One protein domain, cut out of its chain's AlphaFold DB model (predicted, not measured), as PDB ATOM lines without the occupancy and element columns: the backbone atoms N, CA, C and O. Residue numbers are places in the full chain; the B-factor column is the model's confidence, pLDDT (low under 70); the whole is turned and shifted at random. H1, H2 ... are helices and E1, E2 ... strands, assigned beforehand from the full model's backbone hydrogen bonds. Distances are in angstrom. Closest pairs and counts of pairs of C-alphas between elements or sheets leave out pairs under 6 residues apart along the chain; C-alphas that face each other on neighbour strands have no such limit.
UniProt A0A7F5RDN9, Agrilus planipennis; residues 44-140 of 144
ATOM      1  N   ILE A  44     155.324 235.077 315.828       94.75
ATOM      2  CA  ILE A  44     156.601 235.523 315.283       94.75
ATOM      3  C   ILE A  44     156.825 236.989 315.617       94.75
ATOM      4  O   ILE A  44     155.879 237.772 315.624       94.75
ATOM      5  N   ILE A  45     158.077 237.353 315.884       93.94
ATOM      6  CA  ILE A  45     158.524 238.743 315.951       93.94
ATOM      7  C   ILE A  45     159.599 238.922 314.887       93.94
ATOM      8  O   ILE A  45     160.709 238.410 315.014       93.94
ATOM      9  N   LEU A  46     159.262 239.650 313.826       94.06
ATOM     10  CA  LEU A  46     160.203 240.059 312.796       94.06
ATOM     11  C   LEU A  46     161.018 241.245 313.312       94.06
ATOM     12  O   LEU A  46     160.462 242.318 313.525       94.06
ATOM     13  N   ILE A  47     162.329 241.075 313.460       92.06
ATOM     14  CA  ILE A  47     163.261 242.145 313.844       92.06
ATOM     15  C   ILE A  47     163.987 242.637 312.589       92.06
ATOM     16  O   ILE A  47     164.522 241.828 311.823       92.06
ATOM     17  N   GLN A  48     164.025 243.952 312.359       88.25
ATOM     18  CA  GLN A  48     164.770 244.513 311.229       88.25
ATOM     19  C   GLN A  48     166.149 245.008 311.669       88.25
ATOM     20  O   GLN A  48     166.302 245.833 312.564       88.25
ATOM     21  N   VAL A  49     167.171 244.540 310.964       84.62
ATOM     22  CA  VAL A  49     168.584 244.849 311.237       84.62
ATOM     23  C   VAL A  49     169.004 246.271 310.872       84.62
ATOM     24  O   VAL A  49     170.073 246.721 311.265       84.62
ATOM     25  N   THR A  50     168.152 246.997 310.149       86.56
ATOM     26  CA  THR A  50     168.327 248.423 309.850       86.56
ATOM     27  C   THR A  50     168.110 249.308 311.080       86.56
ATOM     28  O   THR A  50     168.368 250.507 311.019       86.56
ATOM     29  N   SER A  51     167.689 248.717 312.203       83.75
ATOM     30  CA  SER A  51     167.525 249.362 313.503       83.75
ATOM     31  C   SER A  51     168.538 248.813 314.526       83.75
ATOM     32  O   SER A  51     168.152 248.106 315.458       83.75
ATOM     33  N   PRO A  52     169.845 249.122 314.390       81.81
ATOM     34  CA  PRO A  52     170.912 248.479 315.169       81.81
ATOM     35  C   PRO A  52     170.876 248.798 316.670       81.81
ATOM     36  O   PRO A  52     171.479 248.089 317.467       81.81
ATOM     37  N   PHE A  53     170.161 249.851 317.072       84.81
ATOM     38  CA  PHE A  53     170.035 250.284 318.467       84.81
ATOM     39  C   PHE A  53     168.816 249.690 319.186       84.81
ATOM     40  O   PHE A  53     168.364 250.236 320.197       84.81
ATOM     41  N   ILE A  54     168.242 248.601 318.665       84.38
ATOM     42  CA  ILE A  54     167.155 247.905 319.351       84.38
ATOM     43  C   ILE A  54     167.638 247.391 320.715       84.38
ATOM     44  O   ILE A  54     168.665 246.727 320.831       84.38
ATOM     45  N   ASN A  55     166.899 247.730 321.772       87.06
ATOM     46  CA  ASN A  55     167.205 247.292 323.126       87.06
ATOM     47  C   ASN A  55     166.477 245.977 323.432       87.06
ATOM     48  O   ASN A  55     165.286 245.852 323.139       87.06
ATOM     49  N   GLU A  56     167.157 245.035 324.085       87.75
ATOM     50  CA  GLU A  56     166.579 243.752 324.506       87.75
ATOM     51  C   GLU A  56     165.270 243.921 325.297       87.75
ATOM     52  O   GLU A  56     164.305 243.191 325.072       87.75
ATOM     53  N   LYS A  57     165.187 244.944 326.158       89.38
ATOM     54  CA  LYS A  57     163.987 245.234 326.959       89.38
ATOM     55  C   LYS A  57     162.749 245.489 326.098       89.38
ATOM     56  O   LYS A  57     161.642 245.161 326.514       89.38
ATOM     57  N   TYR A  58     162.920 246.054 324.900       88.31
ATOM     58  CA  TYR A  58     161.807 246.286 323.977       88.31
ATOM     59  C   TYR A  58     161.257 244.969 323.427       88.31
ATOM     60  O   TYR A  58     160.044 244.813 323.317       88.31
ATOM     61  N   LEU A  59     162.135 244.006 323.140       87.56
ATOM     62  CA  LEU A  59     161.739 242.679 322.671       87.56
ATOM     63  C   LEU A  59     161.088 241.860 323.786       87.56
ATOM     64  O   LEU A  59     160.047 241.255 323.552       87.56
ATOM     65  N   GLN A  60     161.639 241.893 325.003       89.69
ATOM     66  CA  GLN A  60     161.029 241.235 326.166       89.69
ATOM     67  C   GLN A  60     159.606 241.755 326.416       89.69
ATOM     68  O   GLN A  60     158.678 240.972 326.604       89.69
ATOM     69  N   HIS A  61     159.408 243.074 326.340       88.12
ATOM     70  CA  HIS A  61     158.079 243.664 326.459       88.12
ATOM     71  C   HIS A  61     157.156 243.240 325.312       88.12
ATOM     72  O   HIS A  61     156.007 242.881 325.551       88.12
ATOM     73  N   ALA A  62     157.642 243.251 324.067       88.06
ATOM     74  CA  ALA A  62     156.854 242.805 322.923       88.06
ATOM     75  C   ALA A  62     156.393 241.348 323.079       88.06
ATOM     76  O   ALA A  62     155.231 241.050 322.819       88.06
ATOM     77  N   VAL A  63     157.263 240.455 323.564       89.00
ATOM     78  CA  VAL A  63     156.918 239.054 323.863       89.00
ATOM     79  C   VAL A  63     155.812 238.958 324.918       89.00
ATOM     80  O   VAL A  63     154.876 238.178 324.739       89.00
ATOM     81  N   ASN A  64     155.878 239.768 325.978       89.75
ATOM     82  CA  ASN A  64     154.843 239.795 327.014       89.75
ATOM     83  C   ASN A  64     153.501 240.308 326.465       89.75
ATOM     84  O   ASN A  64     152.473 239.665 326.650       89.75
ATOM     85  N   GLU A  65     153.496 241.412 325.715       89.75
ATOM     86  CA  GLU A  65     152.270 241.953 325.107       89.75
ATOM     87  C   GLU A  65     151.655 240.969 324.101       89.75
ATOM     88  O   GLU A  65     150.435 240.815 324.036       89.75
ATOM     89  N   MET A  66     152.485 240.224 323.367       89.06
ATOM     90  CA  MET A  66     152.029 239.168 322.459       89.06
ATOM     91  C   MET A  66     151.272 238.036 323.179       89.06
ATOM     92  O   MET A  66     150.663 237.199 322.509       89.06
ATOM     93  N   GLN A  67     151.272 237.958 324.518       88.00
ATOM     94  CA  GLN A  67     150.393 237.050 325.271       88.00
ATOM     95  C   GLN A  67     148.924 237.493 325.240       88.00
ATOM     96  O   GLN A  67     148.039 236.639 325.299       88.00
ATOM     97  N   HIS A  68     148.670 238.794 325.097       89.69
ATOM     98  CA  HIS A  68     147.340 239.400 325.195       89.69
ATOM     99  C   HIS A  68     146.838 239.988 323.870       89.69
ATOM    100  O   HIS A  68     145.629 240.079 323.665       89.69
ATOM    101  N   TYR A  69     147.749 240.353 322.966       90.69
ATOM    102  CA  TYR A  69     147.436 240.982 321.685       90.69
ATOM    103  C   TYR A  69     147.727 240.061 320.498       90.69
ATOM    104  O   TYR A  69     148.501 239.105 320.587       90.69
ATOM    105  N   GLU A  70     147.090 240.344 319.364       90.94
ATOM    106  CA  GLU A  70     147.304 239.585 318.126       90.94
ATOM    107  C   GLU A  70     148.531 240.060 317.369       90.94
ATOM    108  O   GLU A  70     149.229 239.252 316.754       90.94
ATOM    109  N   CYS A  71     148.823 241.356 317.482       93.19
ATOM    110  CA  CYS A  71     150.045 241.934 316.970       93.19
ATOM    111  C   CYS A  71     150.614 243.012 317.894       93.19
ATOM    112  O   CYS A  71     149.885 243.697 318.617       93.19
ATOM    113  N   VAL A  72     151.935 243.179 317.844       93.62
ATOM    114  CA  VAL A  72     152.672 244.210 318.577       93.62
ATOM    115  C   VAL A  72     153.760 244.763 317.674       93.62
ATOM    116  O   VAL A  72     154.561 243.999 317.157       93.62
ATOM    117  N   PHE A  73     153.848 246.075 317.488       93.88
ATOM    118  CA  PHE A  73     154.860 246.663 316.603       93.88
ATOM    119  C   PHE A  73     155.457 247.939 317.179       93.88
ATOM    120  O   PHE A  73     154.866 248.608 318.035       93.88
ATOM    121  N   SER A  74     156.661 248.264 316.726       93.19
ATOM    122  CA  SER A  74     157.443 249.363 317.269       93.19
ATOM    123  C   SER A  74     157.119 250.700 316.597       93.19
ATOM    124  O   SER A  74     157.171 250.848 315.373       93.19
ATOM    125  N   VAL A  75     156.842 251.707 317.423       93.31
ATOM    126  CA  VAL A  75     156.602 253.089 317.003       93.31
ATOM    127  C   VAL A  75     157.488 254.060 317.781       93.31
ATOM    128  O   VAL A  75     157.972 253.771 318.879       93.31
ATOM    129  N   THR A  76     157.668 255.247 317.213       91.69
ATOM    130  CA  THR A  76     158.271 256.403 317.875       91.69
ATOM    131  C   THR A  76     157.289 257.568 317.843       91.69
ATOM    132  O   THR A  76     156.579 257.783 316.857       91.69
ATOM    133  N   ARG A  77     157.270 258.359 318.918       94.06
ATOM    134  CA  ARG A  77     156.494 259.599 318.980       94.06
ATOM    135  C   ARG A  77     157.173 260.702 318.173       94.06
ATOM    136  O   ARG A  77     158.328 261.047 318.412       94.06
ATOM    137  N   SER A  78     156.440 261.281 317.233       94.06
ATOM    138  CA  SER A  78     156.885 262.351 316.348       94.06
ATOM    139  C   SER A  78     156.091 263.625 316.610       94.06
ATOM    140  O   SER A  78     154.868 263.610 316.640       94.06
ATOM    141  N   PHE A  79     156.791 264.752 316.718       95.12
ATOM    142  CA  PHE A  79     156.187 266.085 316.837       95.12
ATOM    143  C   PHE A  79     156.337 266.896 315.542       95.12
ATOM    144  O   PHE A  79     156.276 268.126 315.542       95.12
ATOM    145  N   LYS A  80     156.598 266.212 314.421       95.62
ATOM    146  CA  LYS A  80     156.769 266.852 313.117       95.62
ATOM    147  C   LYS A  80     155.435 267.426 312.642       95.62
ATOM    148  O   LYS A  80     154.431 266.722 312.572       95.62
ATOM    149  N   LEU A  81     155.462 268.693 312.243       96.31
ATOM    150  CA  LEU A  81     154.333 269.334 311.580       96.31
ATOM    151  C   LEU A  81     154.376 268.991 310.092       96.31
ATOM    152  O   LEU A  81     155.356 269.304 309.409       96.31
ATOM    153  N   ARG A  82     153.347 268.295 309.608       96.19
ATOM    154  CA  ARG A  82     153.315 267.717 308.263       96.19
ATOM    155  C   ARG A  82     152.534 268.615 307.310       96.19
ATOM    156  O   ARG A  82     151.501 269.175 307.668       96.19
ATOM    157  N   TRP A  83     153.028 268.713 306.082       96.44
ATOM    158  CA  TRP A  83     152.383 269.422 304.983       96.44
ATOM    159  C   TRP A  83     152.093 268.439 303.852       96.44
ATOM    160  O   TRP A  83     152.934 267.600 303.535       96.44
ATOM    161  N   ASN A  84     150.926 268.558 303.231       96.38
ATOM    162  CA  ASN A  84     150.552 267.821 302.035       96.38
ATOM    163  C   ASN A  84     150.860 268.660 300.793       96.38
ATOM    164  O   ASN A  84     150.495 269.837 300.744       96.38
ATOM    165  N   LYS A  85     151.487 268.062 299.778       95.81
ATOM    166  CA  LYS A  85     151.689 268.706 298.478       95.81
ATOM    167  C   LYS A  85     150.437 268.505 297.629       95.81
ATOM    168  O   LYS A  85     150.003 267.385 297.398       95.81
ATOM    169  N   THR A  86     149.880 269.598 297.133       93.00
ATOM    170  CA  THR A  86     148.740 269.613 296.210       93.00
ATOM    171  C   THR A  86     149.178 270.190 294.866       93.00
ATOM    172  O   THR A  86     150.236 270.815 294.770       93.00
ATOM    173  N   GLY A  87     148.352 270.057 293.825       91.56
ATOM    174  CA  GLY A  87     148.631 270.682 292.527       91.56
ATOM    175  C   GLY A  87     148.707 272.218 292.561       91.56
ATOM    176  O   GLY A  87     149.196 272.814 291.609       91.56
ATOM    177  N   LYS A  88     148.244 272.863 293.643       90.44
ATOM    178  CA  LYS A  88     148.161 274.328 293.784       90.44
ATOM    179  C   LYS A  88     149.042 274.902 294.906       90.44
ATOM    180  O   LYS A  88     148.977 276.098 295.164       90.44
ATOM    181  N   GLY A  89     149.837 274.080 295.595       92.50
ATOM    182  CA  GLY A  89     150.650 274.509 296.741       92.50
ATOM    183  C   GLY A  89     150.729 273.453 297.842       92.50
ATOM    184  O   GLY A  89     150.575 272.261 297.572       92.50
ATOM    185  N   ILE A  90     150.946 273.878 299.087       96.06
ATOM    186  CA  ILE A  90     151.025 272.992 300.257       96.06
ATOM    187  C   ILE A  90     149.923 273.303 301.275       96.06
ATOM    188  O   ILE A  90     149.593 274.465 301.492       96.06
ATOM    189  N   LEU A  91     149.365 272.267 301.902       96.06
ATOM    190  CA  LEU A  91     148.339 272.382 302.945       96.06
ATOM    191  C   LEU A  91     148.814 271.715 304.238       96.06
ATOM    192  O   LEU A  91     149.422 270.648 304.166       96.06
ATOM    193  N   PRO A  92     148.574 272.305 305.417       96.38
ATOM    194  CA  PRO A  92     148.942 271.673 306.677       96.38
ATOM    195  C   PRO A  92     148.072 270.424 306.916       96.38
ATOM    196  O   PRO A  92     146.889 270.420 306.586       96.38
ATOM    197  N   ILE A  93     148.657 269.358 307.470       95.94
ATOM    198  CA  ILE A  93     147.955 268.085 307.731       95.94
ATOM    199  C   ILE A  93     147.483 267.999 309.184       95.94
ATOM    200  O   ILE A  93     146.346 267.627 309.441       95.94
ATOM    201  N   ASN A  94     148.364 268.319 310.133       94.56
ATOM    202  CA  ASN A  94     148.170 268.031 311.558       94.56
ATOM    203  C   ASN A  94     148.323 269.270 312.461       94.56
ATOM    204  O   ASN A  94     148.578 269.135 313.653       94.56
ATOM    205  N   PHE A  95     148.214 270.482 311.905       95.25
ATOM    206  CA  PHE A  95     148.325 271.728 312.669       95.25
ATOM    207  C   PHE A  95     147.683 272.923 311.952       95.25
ATOM    208  O   PHE A  95     147.429 272.875 310.752       95.25
ATOM    209  N   ASP A  96     147.473 274.022 312.678       95.38
ATOM    210  CA  ASP A  96     147.067 275.313 312.114       95.38
ATOM    211  C   ASP A  96     148.299 276.234 311.956       95.38
ATOM    212  O   ASP A  96     148.952 276.553 312.954       95.38
ATOM    213  N   PRO A  97     148.634 276.714 310.742       94.81
ATOM    214  CA  PRO A  97     149.726 277.661 310.522       94.81
ATOM    215  C   PRO A  97     149.588 278.976 311.299       94.81
ATOM    216  O   PRO A  97     150.606 279.574 311.643       94.81
ATOM    217  N   LYS A  98     148.359 279.421 311.601       96.44
ATOM    218  CA  LYS A  98     148.107 280.628 312.409       96.44
ATOM    219  C   LYS A  98     148.268 280.379 313.911       96.44
ATOM    220  O   LYS A  98     148.402 281.332 314.672       96.44
ATOM    221  N   ARG A  99     148.253 279.114 314.341       94.88
ATOM    222  CA  ARG A  99     148.378 278.676 315.740       94.88
ATOM    223  C   ARG A  99     149.340 277.497 315.831       94.88
ATOM    224  O   ARG A  99     148.972 276.400 316.242       94.88
ATOM    225  N   ARG A 100     150.579 277.718 315.388       95.00
ATOM    226  CA  ARG A 100     151.597 276.667 315.309       95.00
ATOM    227  C   ARG A 100     151.897 276.109 316.715       95.00
ATOM    228  O   ARG A 100     152.413 276.864 317.540       95.00
ATOM    229  N   PRO A 101     151.628 274.819 316.987       94.62
ATOM    230  CA  PRO A 101     151.861 274.242 318.306       94.62
ATOM    231  C   PRO A 101     153.359 274.045 318.559       94.62
ATOM    232  O   PRO A 101     154.116 273.686 317.647       94.62
ATOM    233  N   ARG A 102     153.796 274.258 319.802       93.69
ATOM    234  CA  ARG A 102     155.116 273.819 320.276       93.69
ATOM    235  C   ARG A 102     155.044 272.345 320.667       93.69
ATOM    236  O   ARG A 102     153.969 271.767 320.794       93.69
ATOM    237  N   ARG A 103     156.203 271.729 320.892       92.06
ATOM    238  CA  ARG A 103     156.308 270.303 321.226       92.06
ATOM    239  C   ARG A 103     155.493 269.912 322.465       92.06
ATOM    240  O   ARG A 103     154.895 268.851 322.475       92.06
ATOM    241  N   GLN A 104     155.471 270.774 323.474       94.69
ATOM    242  CA  GLN A 104     154.755 270.572 324.734       94.69
ATOM    243  C   GLN A 104     153.248 270.853 324.657       94.69
ATOM    244  O   GLN A 104     152.541 270.587 325.620       94.69
ATOM    245  N   ASP A 105     152.764 271.428 323.552       92.75
ATOM    246  CA  ASP A 105     151.367 271.858 323.429       92.75
ATOM    247  C   ASP A 105     150.455 270.738 322.882       92.75
ATOM    248  O   ASP A 105     149.253 270.948 322.737       92.75
ATOM    249  N   TRP A 106     151.006 269.566 322.537       92.94
ATOM    250  CA  TRP A 106     150.248 268.432 322.002       92.94
ATOM    251  C   TRP A 106     150.999 267.107 322.168       92.94
ATOM    252  O   TRP A 106     152.206 267.091 322.393       92.94
ATOM    253  N   ASP A 107     150.297 265.989 321.994       91.88
ATOM    254  CA  ASP A 107     150.854 264.650 322.219       91.88
ATOM    255  C   ASP A 107     151.738 264.135 321.072       91.88
ATOM    256  O   ASP A 107     152.411 263.112 321.215       91.88
ATOM    257  N   GLY A 108     151.767 264.814 319.926       93.50
ATOM    258  CA  GLY A 108     152.421 264.301 318.724       93.50
ATOM    259  C   GLY A 108     151.659 263.143 318.069       93.50
ATOM    260  O   GLY A 108     150.554 262.776 318.460       93.50
ATOM    261  N   GLU A 109     152.278 262.542 317.061       94.38
ATOM    262  CA  GLU A 109     151.767 261.376 316.335       94.38
ATOM    263  C   GLU A 109     152.668 260.162 316.570       94.38
ATOM    264  O   GLU A 109     153.876 260.299 316.783       94.38
ATOM    265  N   LEU A 110     152.097 258.961 316.501       93.31
ATOM    266  CA  LEU A 110     152.857 257.714 316.544       93.31
ATOM    267  C   LEU A 110     153.198 257.278 315.123       93.31
ATOM    268  O   LEU A 110     152.309 257.167 314.284       93.31
ATOM    269  N   ILE A 111     154.482 257.037 314.864       93.75
ATOM    270  CA  ILE A 111     154.992 256.631 313.553       93.75
ATOM    271  C   ILE A 111     155.759 255.324 313.717       93.75
ATOM    272  O   ILE A 111     156.613 255.224 314.597       93.75
ATOM    273  N   GLU A 112     155.469 254.335 312.874       93.25
ATOM    274  CA  GLU A 112     156.247 253.096 312.816       93.25
ATOM    275  C   GLU A 112     157.724 253.395 312.579       93.25
ATOM    276  O   GLU A 112     158.084 254.236 311.753       93.25
ATOM    277  N   ASN A 113     158.586 252.717 313.331       91.62
ATOM    278  CA  ASN A 113     160.028 252.964 313.283       91.62
ATOM    279  C   ASN A 113     160.832 251.772 312.744       91.62
ATOM    280  O   ASN A 113     162.054 251.860 312.669       91.62
ATOM    281  N   GLY A 114     160.167 250.671 312.378       91.00
ATOM    282  CA  GLY A 114     160.817 249.516 311.762       91.00
ATOM    283  C   GLY A 114     161.834 248.800 312.651       91.00
ATOM    284  O   GLY A 114     162.789 248.227 312.140       91.00
ATOM    285  N   MET A 115     161.697 248.840 313.978       92.25
ATOM    286  CA  MET A 115     162.524 247.996 314.852       92.25
ATOM    287  C   MET A 115     162.025 246.549 314.842       92.25
ATOM    288  O   MET A 115     162.811 245.633 314.591       92.25
ATOM    289  N   PHE A 116     160.730 246.336 315.095       92.06
ATOM    290  CA  PHE A 116     160.130 245.005 315.091       92.06
ATOM    291  C   PHE A 116     158.627 244.993 314.773       92.06
ATOM    292  O   PHE A 116     157.911 245.963 315.032       92.06
ATOM    293  N   TYR A 117     158.155 243.837 314.297       94.12
ATOM    294  CA  TYR A 117     156.745 243.522 314.055       94.12
ATOM    295  C   TYR A 117     156.428 242.121 314.584       94.12
ATOM    296  O   TYR A 117     156.901 241.119 314.053       94.12
ATOM    297  N   GLY A 118     155.644 242.056 315.650       93.62
ATOM    298  CA  GLY A 118     155.108 240.848 316.256       93.62
ATOM    299  C   GLY A 118     153.706 240.552 315.747       93.62
ATOM    300  O   GLY A 118     152.877 241.456 315.719       93.62
ATOM    301  N   ALA A 119     153.437 239.307 315.365       95.12
ATOM    302  CA  ALA A 119     152.120 238.862 314.915       95.12
ATOM    303  C   ALA A 119     151.899 237.372 315.208       95.12
ATOM    304  O   ALA A 119     152.846 236.579 315.277       95.12
ATOM    305  N   LYS A 120     150.633 236.975 315.364       94.06
ATOM    306  CA  LYS A 120     150.234 235.561 315.345       94.06
ATOM    307  C   LYS A 120     150.376 234.983 313.934       94.06
ATOM    308  O   LYS A 120     150.170 235.691 312.947       94.06
ATOM    309  N   ARG A 121     150.635 233.673 313.838       94.75
ATOM    310  CA  ARG A 121     150.700 232.935 312.565       94.75
ATOM    311  C   ARG A 121     149.507 233.236 311.666       94.75
ATOM    312  O   ARG A 121     149.696 233.518 310.489       94.75
ATOM    313  N   GLU A 122     148.298 233.152 312.213       95.06
ATOM    314  CA  GLU A 122     147.060 233.302 311.445       95.06
ATOM    315  C   GLU A 122     147.018 234.628 310.676       95.06
ATOM    316  O   GLU A 122     146.671 234.647 309.499       95.06
ATOM    317  N   MET A 123     147.474 235.721 311.291       95.06
ATOM    318  CA  MET A 123     147.534 237.032 310.640       95.06
ATOM    319  C   MET A 123     148.479 237.026 309.435       95.06
ATOM    320  O   MET A 123     148.110 237.468 308.347       95.06
ATOM    321  N   ILE A 124     149.676 236.453 309.597       96.44
ATOM    322  CA  ILE A 124     150.659 236.343 308.512       96.44
ATOM    323  C   ILE A 124     150.122 235.467 307.379       96.44
ATOM    324  O   ILE A 124     150.268 235.809 306.203       96.44
ATOM    325  N   MET A 125     149.452 234.366 307.719       96.44
ATOM    326  CA  MET A 125     148.811 233.484 306.743       96.44
ATOM    327  C   MET A 125     147.653 234.172 306.010       96.44
ATOM    328  O   MET A 125     147.460 233.926 304.818       96.44
ATOM    329  N   ASN A 126     146.952 235.087 306.679       95.56
ATOM    330  CA  ASN A 126     145.917 235.939 306.094       95.56
ATOM    331  C   ASN A 126     146.479 237.178 305.373       95.56
ATOM    332  O   ASN A 126     145.718 237.933 304.769       95.56
ATOM    333  N   GLY A 127     147.801 237.374 305.377       95.38
ATOM    334  CA  GLY A 127     148.478 238.377 304.565       95.38
ATOM    335  C   GLY A 127     148.688 239.736 305.231       95.38
ATOM    336  O   GLY A 127     148.793 240.734 304.521       95.38
ATOM    337  N   TYR A 128     148.763 239.813 306.561       93.94
ATOM    338  CA  TYR A 128     149.044 241.074 307.255       93.94
ATOM    339  C   TYR A 128     149.812 240.877 308.569       93.94
ATOM    340  O   TYR A 128     149.632 239.897 309.282       93.94
ATOM    341  N   PHE A 129     150.666 241.848 308.910       90.69
ATOM    342  CA  PHE A 129     151.322 241.921 310.226       90.69
ATOM    343  C   PHE A 129     150.455 242.610 311.279       90.69
ATOM    344  O   PHE A 129     150.625 242.363 312.468       90.69
ATOM    345  N   GLN A 130     149.563 243.508 310.856       92.38
ATOM    346  CA  GLN A 130     148.848 244.431 311.731       92.38
ATOM    347  C   GLN A 130     147.364 244.496 311.367       92.38
ATOM    348  O   GLN A 130     146.984 244.289 310.217       92.38
ATOM    349  N   THR A 131     146.531 244.801 312.359       86.06
ATOM    350  CA  THR A 131     145.081 244.989 312.248       86.06
ATOM    351  C   THR A 131     144.631 246.127 313.171       86.06
ATOM    352  O   THR A 131     145.340 246.515 314.099       86.06
ATOM    353  N   ASP A 132     143.447 246.667 312.915       77.38
ATOM    354  CA  ASP A 132     142.782 247.698 313.707       77.38
ATOM    355  C   ASP A 132     142.122 247.158 314.987       77.38
ATOM    356  O   ASP A 132     141.877 247.928 315.915       77.38
ATOM    357  N   LYS A 133     141.841 245.849 315.068       66.00
ATOM    358  CA  LYS A 133     140.980 245.300 316.131       66.00
ATOM    359  C   LYS A 133     141.709 244.848 317.395       66.00
ATOM    360  O   LYS A 133     141.121 244.946 318.467       66.00
ATOM    361  N   LEU A 134     142.960 244.386 317.314       72.69
ATOM    362  CA  LEU A 134     143.678 243.791 318.458       72.69
ATOM    363  C   LEU A 134     145.210 243.936 318.371       72.69
ATOM    364  O   LEU A 134     145.966 242.990 318.616       72.69
ATOM    365  N   CYS A 135     145.681 245.136 318.037       76.25
ATOM    366  CA  CYS A 135     147.107 245.438 317.958       76.25
ATOM    367  C   CYS A 135     147.563 246.442 319.011       76.25
ATOM    368  O   CYS A 135     146.897 247.446 319.273       76.25
ATOM    369  N   ARG A 136     148.749 246.202 319.571       78.94
ATOM    370  CA  ARG A 136     149.411 247.122 320.495       78.94
ATOM    371  C   ARG A 136     150.587 247.811 319.818       78.94
ATOM    372  O   ARG A 136     151.468 247.166 319.259       78.94
ATOM    373  N   ASN A 137     150.645 249.134 319.924       72.12
ATOM    374  CA  ASN A 137     151.846 249.878 319.566       72.12
ATOM    375  C   ASN A 137     152.795 249.985 320.772       72.12
ATOM    376  O   ASN A 137     152.371 250.250 321.898       72.12
ATOM    377  N   TRP A 138     154.090 249.765 320.542       58.47
ATOM    378  CA  TRP A 138     155.128 249.988 321.546       58.47
ATOM    379  C   TRP A 138     155.847 251.307 321.291       58.47
ATOM    380  O   TRP A 138     156.466 251.481 320.244       58.47
ATOM    381  N   ASN A 139     155.831 252.208 322.276       60.00
ATOM    382  CA  ASN A 139     156.650 253.416 322.252       60.00
ATOM    383  C   ASN A 139     158.072 253.082 322.710       60.00
ATOM    384  O   ASN A 139     158.357 253.045 323.908       60.00
ATOM    385  N   ALA A 140     158.982 252.888 321.757       50.81
ATOM    386  CA  ALA A 140     160.402 252.923 322.070       50.81
ATOM    387  C   ALA A 140     160.779 254.391 322.339       50.81
ATOM    388  O   ALA A 140     160.880 255.185 321.405       50.81
TER     389      ALA A 140
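Overview. This is residues 44 to 140 of the 144 residues of a protein of Agrilus planipennis (UniProt A0A7F5RDN9). A strongly twisted four-stranded sheet with H1 packed over one face makes a body at one end, and its two longest strands, E2 and E5, run out of it side by side as a narrow ribbon toward a small separate head, made of the hairpin E3 and E4 and the looping residues 93 to 108. H2 is a short turn of helix at the end of E5, away from the head. The printed part has 97 residues, with named elements in the order E1, H1, E2, E3, E4, E5, H2, E6; the larger sheet has the order E1, E5, E2, E6 and is mixed, and the class is mixed, helices and strands. The whole is loose, with a radius of gyration of the C-alphas of 16.8 A, and elongated, spanning 46 by 29 by 26 A.

Along the chain. E1, residues 44 to 47, begins with C-alpha 44 at (156.601, 235.523, 315.283). H1 is residues 56 to 65, 14.4 A long, and E2 is residues 71 to 78, 21.5 A. E3, residues 83 to 86, and E4, residues 89 to 92, follow; C-alpha 89 is at (150.650, 274.509, 296.741). E5, residues 109 to 120, is 25.9 A long and bends by 88 degrees at residue 115. H2 is residues 121 to 125. E6, residues 135 to 139, is 13.2 A long and ends with C-alpha 139 at (156.650, 253.416, 322.252).

Arrangement. In the larger sheet E1 and E6 are edge strands. E1 and E5 are antiparallel, with N 46 and O 117 2.8 A apart, within hydrogen-bond range. E5 and E2 are antiparallel at 166 degrees, with N 118 and O 72 at 2.7 A on one side of the bend and N 109 and O 78 at 2.8 A on the other. E2 and E6 are parallel, with N 75 and O 138 at 2.9 A. H1 is on this sheet at a height of 8.8 A, over E5 and E2, slantwise to the strands at 50 degrees to E2 on the local plane; its closest C-alphas to E2 are those of Ala 62 and Val 72, 6.2 A apart. This makes two layers, a helix on one face of a sheet. E1, H1 and E2 form a split strand-helix-strand unit, two strands running the same way with E5 between them, and its crossover is left-handed. H2 is not on the sheet; the closest C-alphas of E1 and H2, those of Ile 44 and Arg 121, are 7.0 A apart. The hairpin E3 and E4 is antiparallel, with N 84 and O 91 at 2.7 A, and E3 is apart from E2 and E5. In H1 and H2 every O i to N i+4 pair is within hydrogen-bond range.

Size, cuts and confidence. The two C-alphas farthest apart, those of Gln 67 and Lys 88, are 48.8 A apart. The printed part has no cut, and the link from E4 to E5, 16 residues, is long. The mean pLDDT of the printed part is 90.1; residue 133 and residues 138 to 140 are under 70.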